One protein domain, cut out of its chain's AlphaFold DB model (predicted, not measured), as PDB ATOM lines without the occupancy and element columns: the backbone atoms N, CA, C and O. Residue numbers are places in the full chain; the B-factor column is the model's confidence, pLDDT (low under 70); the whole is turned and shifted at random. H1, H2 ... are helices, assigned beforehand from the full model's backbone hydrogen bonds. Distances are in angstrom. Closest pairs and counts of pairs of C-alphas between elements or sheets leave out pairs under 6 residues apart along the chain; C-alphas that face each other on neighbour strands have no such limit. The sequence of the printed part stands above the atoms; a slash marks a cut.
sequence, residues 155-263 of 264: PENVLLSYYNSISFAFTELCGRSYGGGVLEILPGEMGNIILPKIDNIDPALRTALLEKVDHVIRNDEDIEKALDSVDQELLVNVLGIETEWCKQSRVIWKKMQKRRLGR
ATOM      1  N   PRO A 155      -3.027  44.660  34.196       97.81
ATOM      2  CA  PRO A 155      -3.179  43.215  34.026       97.81
ATOM      3  C   PRO A 155      -2.255  42.381  34.914       97.81
ATOM      4  O   PRO A 155      -2.668  41.345  35.436       97.81
ATOM      5  N   GLU A 156      -1.013  42.826  35.119       98.31
ATOM      6  CA  GLU A 156      -0.037  42.087  35.926       98.31
ATOM      7  C   GLU A 156      -0.407  42.066  37.412       98.31
ATOM      8  O   GLU A 156      -0.148  41.076  38.097       98.31
ATOM      9  N   ASN A 157      -1.075  43.113  37.904       98.12
ATOM     10  CA  ASN A 157      -1.596  43.133  39.268       98.12
ATOM     11  C   ASN A 157      -2.729  42.111  39.423       98.12
ATOM     12  O   ASN A 157      -2.765  41.389  40.417       98.12
ATOM     13  N   VAL A 158      -3.630  41.995  38.441       98.44
ATOM     14  CA  VAL A 158      -4.705  40.985  38.478       98.44
ATOM     15  C   VAL A 158      -4.126  39.574  38.385       98.44
ATOM     16  O   VAL A 158      -4.552  38.681  39.118       98.44
ATOM     17  N   LEU A 159      -3.121  39.376  37.527       98.56
ATOM     18  CA  LEU A 159      -2.416  38.104  37.394       98.56
ATOM     19  C   LEU A 159      -1.767  37.681  38.718       98.56
ATOM     20  O   LEU A 159      -1.998  36.568  39.184       98.56
ATOM     21  N   LEU A 160      -1.003  38.573  39.352       98.56
ATOM     22  CA  LEU A 160      -0.350  38.300  40.631       98.56
ATOM     23  C   LEU A 160      -1.376  38.080  41.755       98.56
ATOM     24  O   LEU A 160      -1.243  37.156  42.555       98.56
ATOM     25  N   SER A 161      -2.438  38.884  41.768       97.94
ATOM     26  CA  SER A 161      -3.554  38.767  42.708       97.94
ATOM     27  C   SER A 161      -4.299  37.433  42.598       97.94
ATOM     28  O   SER A 161      -4.952  37.022  43.548       97.94
ATOM     29  N   TYR A 162      -4.203  36.711  41.483       98.56
ATOM     30  CA  TYR A 162      -4.834  35.399  41.351       98.56
ATOM     31  C   TYR A 162      -4.032  34.255  41.994       98.56
ATOM     32  O   TYR A 162      -4.615  33.317  42.542       98.56
ATOM     33  N   TYR A 163      -2.699  34.302  41.942       98.50
ATOM     34  CA  TYR A 163      -1.840  33.174  42.316       98.50
ATOM     35  C   TYR A 163      -1.498  33.136  43.811       98.50
ATOM     36  O   TYR A 163      -0.340  33.226  44.200       98.50
ATOM     37  N   ASN A 164      -2.516  32.969  44.656       98.31
ATOM     38  CA  ASN A 164      -2.378  32.849  46.111       98.31
ATOM     39  C   ASN A 164      -3.409  31.874  46.708       98.31
ATOM     40  O   ASN A 164      -4.373  31.473  46.048       98.31
ATOM     41  N   SER A 165      -3.234  31.519  47.983       98.38
ATOM     42  CA  SER A 165      -4.094  30.553  48.678       98.38
ATOM     43  C   SER A 165      -5.563  30.954  48.766       98.38
ATOM     44  O   SER A 165      -6.436  30.089  48.673       98.38
ATOM     45  N   ILE A 166      -5.852  32.243  48.965       98.19
ATOM     46  CA  ILE A 166      -7.224  32.751  49.097       98.19
ATOM     47  C   ILE A 166      -7.953  32.546  47.772       98.19
ATOM     48  O   ILE A 166      -8.982  31.871  47.722       98.19
ATOM     49  N   SER A 167      -7.393  33.056  46.678       98.25
ATOM     50  CA  SER A 167      -7.998  32.946  45.350       98.25
ATOM     51  C   SER A 167      -8.119  31.493  44.888       98.25
ATOM     52  O   SER A 167      -9.150  31.112  44.328       98.25
ATOM     53  N   PHE A 168      -7.142  30.639  45.206       98.25
ATOM     54  CA  PHE A 168      -7.225  29.205  44.923       98.25
ATOM     55  C   PHE A 168      -8.358  28.519  45.696       98.25
ATOM     56  O   PHE A 168      -9.080  27.706  45.115       98.25
ATOM     57  N   ALA A 169      -8.592  28.879  46.960       98.19
ATOM     58  CA  ALA A 169      -9.750  28.380  47.701       98.19
ATOM     59  C   ALA A 169     -11.066  28.774  47.013       98.19
ATOM     60  O   ALA A 169     -11.935  27.923  46.820       98.19
ATOM     61  N   PHE A 170     -11.187  30.024  46.556       98.12
ATOM     62  CA  PHE A 170     -12.368  30.485  45.821       98.12
ATOM     63  C   PHE A 170     -12.591  29.741  44.499       98.12
ATOM     64  O   PHE A 170     -13.741  29.530  44.125       98.12
ATOM     65  N   THR A 171     -11.540  29.273  43.819       97.50
ATOM     66  CA  THR A 171     -11.719  28.473  42.592       97.50
ATOM     67  C   THR A 171     -12.478  27.167  42.854       97.50
ATOM     68  O   THR A 171     -13.355  26.802  42.073       97.50
ATOM     69  N   GLU A 172     -12.208  26.496  43.978       96.56
ATOM     70  CA  GLU A 172     -12.913  25.270  44.380       96.56
ATOM     71  C   GLU A 172     -14.308  25.562  44.959       96.56
ATOM     72  O   GLU A 172     -15.206  24.732  44.836       96.56
ATOM     73  N   LEU A 173     -14.508  26.729  45.585       96.06
ATOM     74  CA  LEU A 173     -15.812  27.141  46.125       96.06
ATOM     75  C   LEU A 173     -16.796  27.574  45.030       96.06
ATOM     76  O   LEU A 173     -17.995  27.325  45.150       96.06
ATOM     77  N   CYS A 174     -16.304  28.240  43.984       96.12
ATOM     78  CA  CYS A 174     -17.123  28.740  42.882       96.12
ATOM     79  C   CYS A 174     -17.295  27.713  41.755       96.12
ATOM     80  O   CYS A 174     -18.294  27.758  41.042       96.12
ATOM     81  N   GLY A 175     -16.321  26.820  41.563       94.75
ATOM     82  CA  GLY A 175     -16.332  25.843  40.481       94.75
ATOM     83  C   GLY A 175     -17.234  24.634  40.727       94.75
ATOM     84  O   GLY A 175     -17.616  24.294  41.847       94.75
ATOM     85  N   ARG A 176     -17.549  23.930  39.641       93.81
ATOM     86  CA  ARG A 176     -18.309  22.679  39.638       93.81
ATOM     87  C   ARG A 176     -17.369  21.489  39.581       93.81
ATOM     88  O   ARG A 176     -16.495  21.403  38.722       93.81
ATOM     89  N   SER A 177     -17.595  20.523  40.463       89.75
ATOM     90  CA  SER A 177     -16.907  19.233  40.416       89.75
ATOM     91  C   SER A 177     -17.713  18.227  39.597       89.75
ATOM     92  O   SER A 177     -18.878  17.970  39.899       89.75
ATOM     93  N   TYR A 178     -17.052  17.614  38.618       88.12
ATOM     94  CA  TYR A 178     -17.560  16.486  37.838       88.12
ATOM     95  C   TYR A 178     -16.812  15.186  38.189       88.12
ATOM     96  O   TYR A 178     -15.798  15.211  38.895       88.12
ATOM     97  N   GLY A 179     -17.335  14.044  37.723       83.88
ATOM     98  CA  GLY A 179     -16.683  12.734  37.868       83.88
ATOM     99  C   GLY A 179     -15.284  12.703  37.242       83.88
ATOM    100  O   GLY A 179     -14.976  13.510  36.362       83.88
ATOM    101  N   GLY A 180     -14.416  11.809  37.732       84.00
ATOM    102  CA  GLY A 180     -13.003  11.763  37.320       84.00
ATOM    103  C   GLY A 180     -12.166  12.930  37.857       84.00
ATOM    104  O   GLY A 180     -11.077  13.201  37.361       84.00
ATOM    105  N   GLY A 181     -12.694  13.652  38.849       89.62
ATOM    106  CA  GLY A 181     -11.988  14.732  39.518       89.62
ATOM    107  C   GLY A 181     -11.854  16.006  38.698       89.62
ATOM    108  O   GLY A 181     -10.975  16.791  38.996       89.62
ATOM    109  N   VAL A 182     -12.695  16.285  37.702       93.50
ATOM    110  CA  VAL A 182     -12.590  17.539  36.931       93.50
ATOM    111  C   VAL A 182     -13.211  18.713  37.698       93.50
ATOM    112  O   VAL A 182     -14.344  18.613  38.173       93.50
ATOM    113  N   LEU A 183     -12.485  19.833  37.797       96.25
ATOM    114  CA  LEU A 183     -13.015  21.141  38.203       96.25
ATOM    115  C   LEU A 183     -13.357  21.948  36.953       96.25
ATOM    116  O   LEU A 183     -12.459  22.337  36.205       96.25
ATOM    117  N   GLU A 184     -14.638  22.207  36.722       97.00
ATOM    118  CA  GLU A 184     -15.093  23.120  35.677       97.00
ATOM    119  C   GLU A 184     -15.507  24.452  36.299       97.00
ATOM    120  O   GLU A 184     -16.254  24.483  37.269       97.00
ATOM    121  N   ILE A 185     -15.033  25.549  35.726       97.31
ATOM    122  CA  ILE A 185     -15.421  26.904  36.112       97.31
ATOM    123  C   ILE A 185     -15.984  27.555  34.860       97.31
ATOM    124  O   ILE A 185     -15.303  27.573  33.840       97.31
ATOM    125  N   LEU A 186     -17.219  28.045  34.896       97.38
ATOM    126  CA  LEU A 186     -17.864  28.806  33.817       97.38
ATOM    127  C   LEU A 186     -17.620  30.321  33.984       97.38
ATOM    128  O   LEU A 186     -17.231  30.743  35.070       97.38
ATOM    129  N   PRO A 187     -17.875  31.177  32.970       97.56
ATOM    130  CA  PRO A 187     -17.595  32.616  33.066       97.56
ATOM    131  C   PRO A 187     -18.223  33.307  34.283       97.56
ATOM    132  O   PRO A 187     -17.556  34.072  34.972       97.56
ATOM    133  N   GLY A 188     -19.484  32.990  34.602       97.56
ATOM    134  CA  GLY A 188     -20.154  33.543  35.784       97.56
ATOM    135  C   GLY A 188     -19.557  33.064  37.113       97.56
ATOM    136  O   GLY A 188     -19.607  33.781  38.105       97.56
ATOM    137  N   GLU A 189     -18.964  31.871  37.145       98.00
ATOM    138  CA  GLU A 189     -18.287  31.329  38.331       98.00
ATOM    139  C   GLU A 189     -16.893  31.930  38.472       98.00
ATOM    140  O   GLU A 189     -16.544  32.382  39.559       98.00
ATOM    141  N   MET A 190     -16.149  32.029  37.363       97.81
ATOM    142  CA  MET A 190     -14.880  32.754  37.298       97.81
ATOM    143  C   MET A 190     -15.069  34.180  37.812       97.81
ATOM    144  O   MET A 190     -14.327  34.613  38.682       97.81
ATOM    145  N   GLY A 191     -16.112  34.871  37.348       98.06
ATOM    146  CA  GLY A 191     -16.432  36.227  37.777       98.06
ATOM    147  C   GLY A 191     -16.665  36.380  39.282       98.06
ATOM    148  O   GLY A 191     -16.469  37.472  39.798       98.06
ATOM    149  N   ASN A 192     -17.039  35.316  40.003       98.31
ATOM    150  CA  ASN A 192     -17.265  35.348  41.450       98.31
ATOM    151  C   ASN A 192     -16.040  34.955  42.290       98.31
ATOM    152  O   ASN A 192     -16.094  35.091  43.514       98.31
ATOM    153  N   ILE A 193     -14.946  34.504  41.669       98.50
ATOM    154  CA  ILE A 193     -13.697  34.223  42.381       98.50
ATOM    155  C   ILE A 193     -13.171  35.531  42.985       98.50
ATOM    156  O   ILE A 193     -13.073  36.554  42.300       98.50
ATOM    157  N   ILE A 194     -12.841  35.490  44.278       98.00
ATOM    158  CA  ILE A 194     -12.332  36.648  45.009       98.00
ATOM    159  C   ILE A 194     -10.811  36.734  44.891       98.00
ATOM    160  O   ILE A 194     -10.073  35.770  45.105       98.00
ATOM    161  N   LEU A 195     -10.373  37.944  44.576       98.00
ATOM    162  CA  LEU A 195      -9.003  38.373  44.393       98.00
ATOM    163  C   LEU A 195      -8.636  39.430  45.455       98.00
ATOM    164  O   LEU A 195      -9.388  40.411  45.618       98.00
ATOM    165  N   PRO A 196      -7.516  39.267  46.184       96.94
ATOM    166  CA  PRO A 196      -6.936  40.310  47.027       96.94
ATOM    167  C   PRO A 196      -6.665  41.582  46.218       96.94
ATOM    168  O   PRO A 196      -6.072  41.543  45.144       96.94
ATOM    169  N   LYS A 197      -7.120  42.736  46.697       95.25
ATOM    170  CA  LYS A 197      -6.955  43.988  45.952       95.25
ATOM    171  C   LYS A 197      -5.504  44.465  46.056       95.25
ATOM    172  O   LYS A 197      -5.027  44.677  47.165       95.25
ATOM    173  N   ILE A 198      -4.831  44.654  44.922       95.88
ATOM    174  CA  ILE A 198      -3.488  45.249  44.865       95.88
ATOM    175  C   ILE A 198      -3.640  46.712  44.451       95.88
ATOM    176  O   ILE A 198      -3.774  47.009  43.266       95.88
ATOM    177  N   ASP A 199      -3.651  47.612  45.436       88.06
ATOM    178  CA  ASP A 199      -3.744  49.060  45.198       88.06
ATOM    179  C   ASP A 199      -2.389  49.680  44.846       88.06
ATOM    180  O   ASP A 199      -2.292  50.518  43.954       88.06
ATOM    181  N   ASN A 200      -1.333  49.245  45.531       90.19
ATOM    182  CA  ASN A 200       0.034  49.654  45.255       90.19
ATOM    183  C   ASN A 200       0.976  48.486  45.545       90.19
ATOM    184  O   ASN A 200       0.822  47.795  46.551       90.19
ATOM    185  N   ILE A 201       1.946  48.273  44.667       96.38
ATOM    186  CA  ILE A 201       3.006  47.284  44.836       96.38
ATOM    187  C   ILE A 201       4.264  47.820  44.169       96.38
ATOM    188  O   ILE A 201       4.192  48.434  43.103       96.38
ATOM    189  N   ASP A 202       5.413  47.582  44.794       97.50
ATOM    190  CA  ASP A 202       6.693  47.865  44.160       97.50
ATOM    191  C   ASP A 202       6.809  47.076  42.833       97.50
ATOM    192  O   ASP A 202       6.630  45.852  42.835       97.50
ATOM    193  N   PRO A 203       7.088  47.736  41.691       97.31
ATOM    194  CA  PRO A 203       7.151  47.056  40.401       97.31
ATOM    195  C   PRO A 203       8.197  45.940  40.342       97.31
ATOM    196  O   PRO A 203       7.941  44.913  39.718       97.31
ATOM    197  N   ALA A 204       9.345  46.096  41.012       98.06
ATOM    198  CA  ALA A 204      10.383  45.070  41.013       98.06
ATOM    199  C   ALA A 204       9.939  43.836  41.810       98.06
ATOM    200  O   ALA A 204      10.136  42.710  41.353       98.06
ATOM    201  N   LEU A 205       9.261  44.032  42.947       98.31
ATOM    202  CA  LEU A 205       8.637  42.939  43.696       98.31
ATOM    203  C   LEU A 205       7.556  42.231  42.867       98.31
ATOM    204  O   LEU A 205       7.529  41.000  42.824       98.31
ATOM    205  N   ARG A 206       6.688  42.988  42.180       98.44
ATOM    206  CA  ARG A 206       5.658  42.420  41.295       98.44
ATOM    207  C   ARG A 206       6.285  41.525  40.231       98.44
ATOM    208  O   ARG A 206       5.859  40.381  40.074       98.44
ATOM    209  N   THR A 207       7.294  42.032  39.528       98.44
ATOM    210  CA  THR A 207       8.016  41.281  38.496       98.44
ATOM    211  C   THR A 207       8.656  40.025  39.078       98.44
ATOM    212  O   THR A 207       8.413  38.942  38.553       98.44
ATOM    213  N   ALA A 208       9.375  40.128  40.198       98.62
ATOM    214  CA  ALA A 208      10.040  38.984  40.823       98.62
ATOM    215  C   ALA A 208       9.056  37.874  41.240       98.62
ATOM    216  O   ALA A 208       9.324  36.686  41.040       98.62
ATOM    217  N   LEU A 209       7.895  38.237  41.797       98.69
ATOM    218  CA  LEU A 209       6.867  37.261  42.166       98.69
ATOM    219  C   LEU A 209       6.236  36.602  40.937       98.69
ATOM    220  O   LEU A 209       6.077  35.382  40.919       98.69
ATOM    221  N   LEU A 210       5.917  37.376  39.897       98.75
ATOM    222  CA  LEU A 210       5.372  36.834  38.651       98.75
ATOM    223  C   LEU A 210       6.368  35.910  37.943       98.75
ATOM    224  O   LEU A 210       5.971  34.842  37.486       98.75
ATOM    225  N   GLU A 211       7.652  36.262  37.901       98.50
ATOM    226  CA  GLU A 211       8.711  35.402  37.359       98.50
ATOM    227  C   GLU A 211       8.812  34.081  38.126       98.50
ATOM    228  O   GLU A 211       8.925  33.016  37.517       98.50
ATOM    229  N   LYS A 212       8.700  34.121  39.459       98.50
ATOM    230  CA  LYS A 212       8.691  32.912  40.288       98.50
ATOM    231  C   LYS A 212       7.478  32.027  40.004       98.50
ATOM    232  O   LYS A 212       7.630  30.811  39.870       98.50
ATOM    233  N   VAL A 213       6.288  32.617  39.907       98.69
ATOM    234  CA  VAL A 213       5.056  31.887  39.576       98.69
ATOM    235  C   VAL A 213       5.164  31.265  38.178       98.69
ATOM    236  O   VAL A 213       4.872  30.080  38.013       98.69
ATOM    237  N   ASP A 214       5.625  32.031  37.186       98.50
ATOM    238  CA  ASP A 214       5.806  31.551  35.813       98.50
ATOM    239  C   ASP A 214       6.814  30.398  35.757       98.50
ATOM    240  O   ASP A 214       6.539  29.378  35.130       98.50
ATOM    241  N   HIS A 215       7.937  30.512  36.472       98.38
ATOM    242  CA  HIS A 215       8.954  29.464  36.559       98.38
ATOM    243  C   HIS A 215       8.397  28.157  37.129       98.38
ATOM    244  O   HIS A 215       8.591  27.098  36.532       98.38
ATOM    245  N   VAL A 216       7.679  28.218  38.255       98.31
ATOM    246  CA  VAL A 216       7.082  27.027  38.884       98.31
ATOM    247  C   VAL A 216       6.105  26.342  37.927       98.31
ATOM    248  O   VAL A 216       6.150  25.125  37.763       98.31
ATOM    249  N   ILE A 217       5.255  27.114  37.245       96.94
ATOM    250  CA  ILE A 217       4.238  26.560  36.341       96.94
ATOM    251  C   ILE A 217       4.863  26.008  35.052       96.94
ATOM    252  O   ILE A 217       4.435  24.952  34.589       96.94
ATOM    253  N   ARG A 218       5.877  26.675  34.485       95.94
ATOM    254  CA  ARG A 218       6.554  26.239  33.247       95.94
ATOM    255  C   ARG A 218       7.389  24.982  33.406       95.94
ATOM    256  O   ARG A 218       7.569  24.268  32.423       95.94
ATOM    257  N   ASN A 219       7.898  24.731  34.608       96.50
ATOM    258  CA  ASN A 219       8.703  23.552  34.914       96.50
ATOM    259  C   ASN A 219       7.882  22.415  35.546       96.50
ATOM    260  O   ASN A 219       8.470  21.452  36.031       96.50
ATOM    261  N   ASP A 220       6.546  22.526  35.547       94.56
ATOM    262  CA  ASP A 220       5.625  21.564  36.167       94.56
ATOM    263  C   ASP A 220       6.006  21.231  37.628       94.56
ATOM    264  O   ASP A 220       5.826  20.112  38.113       94.56
ATOM    265  N   GLU A 221       6.545  22.223  38.343       96.88
ATOM    266  CA  GLU A 221       6.878  22.101  39.755       96.88
ATOM    267  C   GLU A 221       5.623  22.157  40.636       96.88
ATOM    268  O   GLU A 221       4.520  22.508  40.207       96.88
ATOM    269  N   ASP A 222       5.800  21.833  41.918       96.62
ATOM    270  CA  ASP A 222       4.738  21.996  42.901       96.62
ATOM    271  C   ASP A 222       4.329  23.473  43.020       96.62
ATOM    272  O   ASP A 222       5.096  24.317  43.494       96.62
ATOM    273  N   ILE A 223       3.087  23.761  42.616       97.19
ATOM    274  CA  ILE A 223       2.479  25.093  42.664       97.19
ATOM    275  C   ILE A 223       2.511  25.691  44.070       97.19
ATOM    276  O   ILE A 223       2.568  26.910  44.212       97.19
ATOM    277  N   GLU A 224       2.529  24.854  45.113       97.94
ATOM    278  CA  GLU A 224       2.588  25.316  46.496       97.94
ATOM    279  C   GLU A 224       3.835  26.168  46.764       97.94
ATOM    280  O   GLU A 224       3.723  27.158  47.475       97.94
ATOM    281  N   LYS A 225       4.966  25.919  46.084       98.06
ATOM    282  CA  LYS A 225       6.173  26.764  46.185       98.06
ATOM    283  C   LYS A 225       5.932  28.210  45.739       98.06
ATOM    284  O   LYS A 225       6.489  29.149  46.318       98.06
ATOM    285  N   ALA A 226       5.142  28.390  44.680       98.12
ATOM    286  CA  ALA A 226       4.768  29.712  44.193       98.12
ATOM    287  C   ALA A 226       3.796  30.372  45.172       98.12
ATOM    288  O   ALA A 226       4.026  31.504  45.591       98.12
ATOM    289  N   LEU A 227       2.766  29.631  45.594       98.31
ATOM    290  CA  LEU A 227       1.761  30.131  46.524       98.31
ATOM    291  C   LEU A 227       2.375  30.528  47.872       98.31
ATOM    292  O   LEU A 227       2.027  31.577  48.383       98.31
ATOM    293  N   ASP A 228       3.325  29.769  48.419       98.25
ATOM    294  CA  ASP A 228       3.989  30.107  49.687       98.25
ATOM    295  C   ASP A 228       4.721  31.452  49.605       98.25
ATOM    296  O   ASP A 228       4.741  32.229  50.558       98.25
ATOM    297  N   SER A 229       5.285  31.748  48.434       97.69
ATOM    298  CA  SER A 229       6.005  32.999  48.193       97.69
ATOM    299  C   SER A 229       5.055  34.168  47.998       97.69
ATOM    300  O   SER A 229       5.279  35.234  48.558       97.69
ATOM    301  N   VAL A 230       3.984  33.977  47.223       98.50
ATOM    302  CA  VAL A 230       2.978  35.023  47.014       98.50
ATOM    303  C   VAL A 230       2.193  35.273  48.304       98.50
ATOM    304  O   VAL A 230       1.984  36.421  48.672       98.50
ATOM    305  N   ASP A 231       1.814  34.237  49.047       98.56
ATOM    306  CA  ASP A 231       1.133  34.381  50.335       98.56
ATOM    307  C   ASP A 231       1.982  35.209  51.311       98.56
ATOM    308  O   ASP A 231       1.481  36.155  51.914       98.56
ATOM    309  N   GLN A 232       3.278  34.907  51.436       98.44
ATOM    310  CA  GLN A 232       4.150  35.643  52.348       98.44
ATOM    311  C   GLN A 232       4.435  37.071  51.865       98.44
ATOM    312  O   GLN A 232       4.236  38.027  52.614       98.44
ATOM    313  N   GLU A 233       4.901  37.237  50.628       98.38
ATOM    314  CA  GLU A 233       5.370  38.539  50.149       98.38
ATOM    315  C   GLU A 233       4.222  39.465  49.756       98.38
ATOM    316  O   GLU A 233       4.228  40.644  50.100       98.38
ATOM    317  N   LEU A 234       3.202  38.952  49.068       98.31
ATOM    318  CA  LEU A 234       2.063  39.770  48.664       98.31
ATOM    319  C   LEU A 234       1.028  39.868  49.784       98.31
ATOM    320  O   LEU A 234       0.693  40.971  50.205       98.31
ATOM    321  N   LEU A 235       0.473  38.742  50.243       98.06
ATOM    322  CA  LEU A 235      -0.687  38.807  51.139       98.06
ATOM    323  C   LEU A 235      -0.298  39.331  52.522       98.06
ATOM    324  O   LEU A 235      -0.954  40.241  53.025       98.06
ATOM    325  N   VAL A 236       0.765  38.793  53.119       98.12
ATOM    326  CA  VAL A 236       1.185  39.183  54.471       98.12
ATOM    327  C   VAL A 236       1.975  40.492  54.448       98.12
ATOM    328  O   VAL A 236       1.549  41.461  55.072       98.12
ATOM    329  N   ASN A 237       3.103  40.546  53.732       97.69
ATOM    330  CA  ASN A 237       4.024  41.683  53.834       97.69
ATOM    331  C   ASN A 237       3.470  42.958  53.170       97.69
ATOM    332  O   ASN A 237       3.587  44.038  53.745       97.69
ATOM    333  N   VAL A 238       2.868  42.848  51.978       97.44
ATOM    334  CA  VAL A 238       2.355  44.013  51.229       97.44
ATOM    335  C   VAL A 238       0.919  44.369  51.620       97.44
ATOM    336  O   VAL A 238       0.625  45.540  51.845       97.44
ATOM    337  N   LEU A 239       0.017  43.385  51.698       96.94
ATOM    338  CA  LEU A 239      -1.410  43.637  51.941       96.94
ATOM    339  C   LEU A 239      -1.815  43.569  53.423       96.94
ATOM    340  O   LEU A 239      -2.957  43.897  53.746       96.94
ATOM    341  N   GLY A 240      -0.917  43.155  54.324       97.19
ATOM    342  CA  GLY A 240      -1.195  43.082  55.762       97.19
ATOM    343  C   GLY A 240      -2.243  42.033  56.147       97.19
ATOM    344  O   GLY A 240      -2.849  42.132  57.213       97.19
ATOM    345  N   ILE A 241      -2.496  41.043  55.288       96.75
ATOM    346  CA  ILE A 241      -3.416  39.943  55.576       96.75
ATOM    347  C   ILE A 241      -2.766  39.032  56.616       96.75
ATOM    348  O   ILE A 241      -1.622  38.607  56.464       96.75
ATOM    349  N   GLU A 242      -3.505  38.688  57.672       97.38
ATOM    350  CA  GLU A 242      -2.983  37.791  58.700       97.38
ATOM    351  C   GLU A 242      -2.610  36.428  58.102       97.38
ATOM    352  O   GLU A 242      -3.367  35.821  57.338       97.38
ATOM    353  N   THR A 243      -1.458  35.894  58.506       97.12
ATOM    354  CA  THR A 243      -0.948  34.603  58.020       97.12
ATOM    355  C   THR A 243      -1.945  33.456  58.229       97.12
ATOM    356  O   THR A 243      -1.961  32.495  57.458       97.12
ATOM    357  N   GLU A 244      -2.800  33.550  59.249       97.31
ATOM    358  CA  GLU A 244      -3.830  32.549  59.529       97.31
ATOM    359  C   GLU A 244      -4.861  32.439  58.394       97.31
ATOM    360  O   GLU A 244      -5.221  31.327  58.008       97.31
ATOM    361  N   TRP A 245      -5.254  33.552  57.763       96.75
ATOM    362  CA  TRP A 245      -6.147  33.527  56.598       96.75
ATOM    363  C   TRP A 245      -5.531  32.789  55.409       96.75
ATOM    364  O   TRP A 245      -6.224  32.026  54.727       96.75
ATOM    365  N   CYS A 246      -4.227  32.969  55.182       97.38
ATOM    366  CA  CYS A 246      -3.501  32.268  54.123       97.38
ATOM    367  C   CYS A 246      -3.501  30.753  54.385       97.38
ATOM    368  O   CYS A 246      -3.891  29.966  53.519       97.38
ATOM    369  N   LYS A 247      -3.167  30.344  55.618       97.75
ATOM    370  CA  LYS A 247      -3.149  28.933  56.044       97.75
ATOM    371  C   LYS A 247      -4.526  28.278  55.958       97.75
ATOM    372  O   LYS A 247      -4.653  27.186  55.406       97.75
ATOM    373  N   GLN A 248      -5.568  28.935  56.465       98.06
ATOM    374  CA  GLN A 248      -6.931  28.406  56.420       98.06
ATOM    375  C   GLN A 248      -7.426  28.257  54.982       98.06
ATOM    376  O   GLN A 248      -7.979  27.214  54.628       98.06
ATOM    377  N   SER A 249      -7.162  29.248  54.129       98.25
ATOM    378  CA  SER A 249      -7.514  29.181  52.707       98.25
ATOM    379  C   SER A 249      -6.783  28.041  52.001       98.25
ATOM    380  O   SER A 249      -7.408  27.267  51.273       98.25
ATOM    381  N   ARG A 250      -5.490  27.850  52.297       98.19
ATOM    382  CA  ARG A 250      -4.710  26.715  51.790       98.19
ATOM    383  C   ARG A 250      -5.341  25.381  52.185       98.19
ATOM    384  O   ARG A 250      -5.539  24.515  51.333       98.19
ATOM    385  N   VAL A 251      -5.716  25.223  53.456       98.19
ATOM    386  CA  VAL A 251      -6.387  24.012  53.959       98.19
ATOM    387  C   VAL A 251      -7.728  23.783  53.258       98.19
ATOM    388  O   VAL A 251      -8.022  22.649  52.868       98.19
ATOM    389  N   ILE A 252      -8.534  24.832  53.063       98.06
ATOM    390  CA  ILE A 252      -9.814  24.750  52.344       98.06
ATOM    391  C   ILE A 252      -9.588  24.256  50.914       98.06
ATOM    392  O   ILE A 252     -10.204  23.262  50.519       98.06
ATOM    393  N   TRP A 253      -8.681  24.895  50.169       97.88
ATOM    394  CA  TRP A 253      -8.351  24.510  48.797       97.88
ATOM    395  C   TRP A 253      -7.928  23.040  48.716       97.88
ATOM    396  O   TRP A 253      -8.558  22.257  48.005       97.88
ATOM    397  N   LYS A 254      -6.940  22.618  49.517       97.56
ATOM    398  CA  LYS A 254      -6.443  21.230  49.506       97.56
ATOM    399  C   LYS A 254      -7.522  20.223  49.902       97.56
ATOM    400  O   LYS A 254      -7.601  19.143  49.315       97.56
ATOM    401  N   LYS A 255      -8.383  20.553  50.872       96.94
ATOM    402  CA  LYS A 255      -9.491  19.682  51.296       96.94
ATOM    403  C   LYS A 255     -10.526  19.506  50.186       96.94
ATOM    404  O   LYS A 255     -10.964  18.379  49.942       96.94
ATOM    405  N   MET A 256     -10.916  20.591  49.516       95.62
ATOM    406  CA  MET A 256     -11.874  20.553  48.407       95.62
ATOM    407  C   MET A 256     -11.297  19.834  47.187       95.62
ATOM    408  O   MET A 256     -11.926  18.901  46.685       95.62
ATOM    409  N   GLN A 257     -10.061  20.159  46.810       95.38
ATOM    410  CA  GLN A 257      -9.323  19.490  45.743       95.38
ATOM    411  C   GLN A 257      -9.219  17.979  46.001       95.38
ATOM    412  O   GLN A 257      -9.602  17.184  45.146       95.38
ATOM    413  N   LYS A 258      -8.782  17.550  47.194       95.00
ATOM    414  CA  LYS A 258      -8.683  16.120  47.544       95.00
ATOM    415  C   LYS A 258     -10.039  15.418  47.464       95.00
ATOM    416  O   LYS A 258     -10.125  14.310  46.942       95.00
ATOM    417  N   ARG A 259     -11.107  16.061  47.953       93.19
ATOM    418  CA  ARG A 259     -12.475  15.530  47.853       93.19
ATOM    419  C   ARG A 259     -12.898  15.353  46.396       93.19
ATOM    420  O   ARG A 259     -13.533  14.353  46.083       93.19
ATOM    421  N   ARG A 260     -12.581  16.315  45.529       93.62
ATOM    422  CA  ARG A 260     -12.887  16.265  44.097       93.62
ATOM    423  C   ARG A 260     -12.107  15.151  43.399       93.62
ATOM    424  O   ARG A 260     -12.724  14.337  42.724       93.62
ATOM    425  N   LEU A 261     -10.793  15.080  43.607       92.06
ATOM    426  CA  LEU A 261      -9.922  14.064  43.003       92.06
ATOM    427  C   LEU A 261     -10.268  12.637  43.460       92.06
ATOM    428  O   LEU A 261     -10.126  11.700  42.685       92.06
ATOM    429  N   GLY A 262     -10.782  12.470  44.682       88.06
ATOM    430  CA  GLY A 262     -11.236  11.176  45.205       88.06
ATOM    431  C   GLY A 262     -12.583  10.674  44.664       88.06
ATOM    432  O   GLY A 262     -13.070   9.663  45.154       88.06
ATOM    433  N   ARG A 263     -13.216  11.377  43.713       80.75
ATOM    434  CA  ARG A 263     -14.459  10.952  43.028       80.75
ATOM    435  C   ARG A 263     -14.200  10.197  41.714       80.75
ATOM    436  O   ARG A 263     -15.111  10.094  40.890       80.75
TER     437      ARG A 263
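AT A GLANCE: This is residues 155 to 263 of the 264 residues of the protein "Modification methylase Eco57IB" of bioreactor metagenome (UniProt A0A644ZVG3). Three helices, H4, H5 and H6, fold back and forth in a zigzag, with H1 packed on H4 and H2 packed on H6. Little H3 sits by the end of H2, between two long links. The 109 printed residues, with six named helices, H1 to H6 in order, and no named strand, are all helix in class and compact: radius of gyration of the C-alphas 14.0 A, spans 42 by 28 by 27 A.

IN THESE COORDINATES: H1 is residues 155 to 162, from C-alpha 155 at (-3.179, 43.215, 34.026); H2 is 165 to 174; H3 is 187 to 190. H4, 203 to 218, measures 22.0 A; H5, 224 to 238, 19.3 A; H6, 243 to 261, 27.0 A, ending at (-9.922, 14.064, 43.003).

HOW THE PARTS SIT: H1 touches H4 (Leu 160 and Leu 210, closest C-alphas, 6.2 A). H2 touches H6 at a steep tilt of 40 degrees (Ala 169 and Trp 253, closest C-alphas, 4.3 A). H4 and H5 form a hairpin at 15 degrees, as do H5 and H6 at 29 degrees. O i to N i+4 pairs are within hydrogen-bond range throughout H1, H4 and H6, in 5 of 6 in H2 and 8 of 11 in H5.

THE WHOLE: The printed part has no cut; the links H2 to H3 and H3 to H4 are long. No printed residue is under 70 in pLDDT.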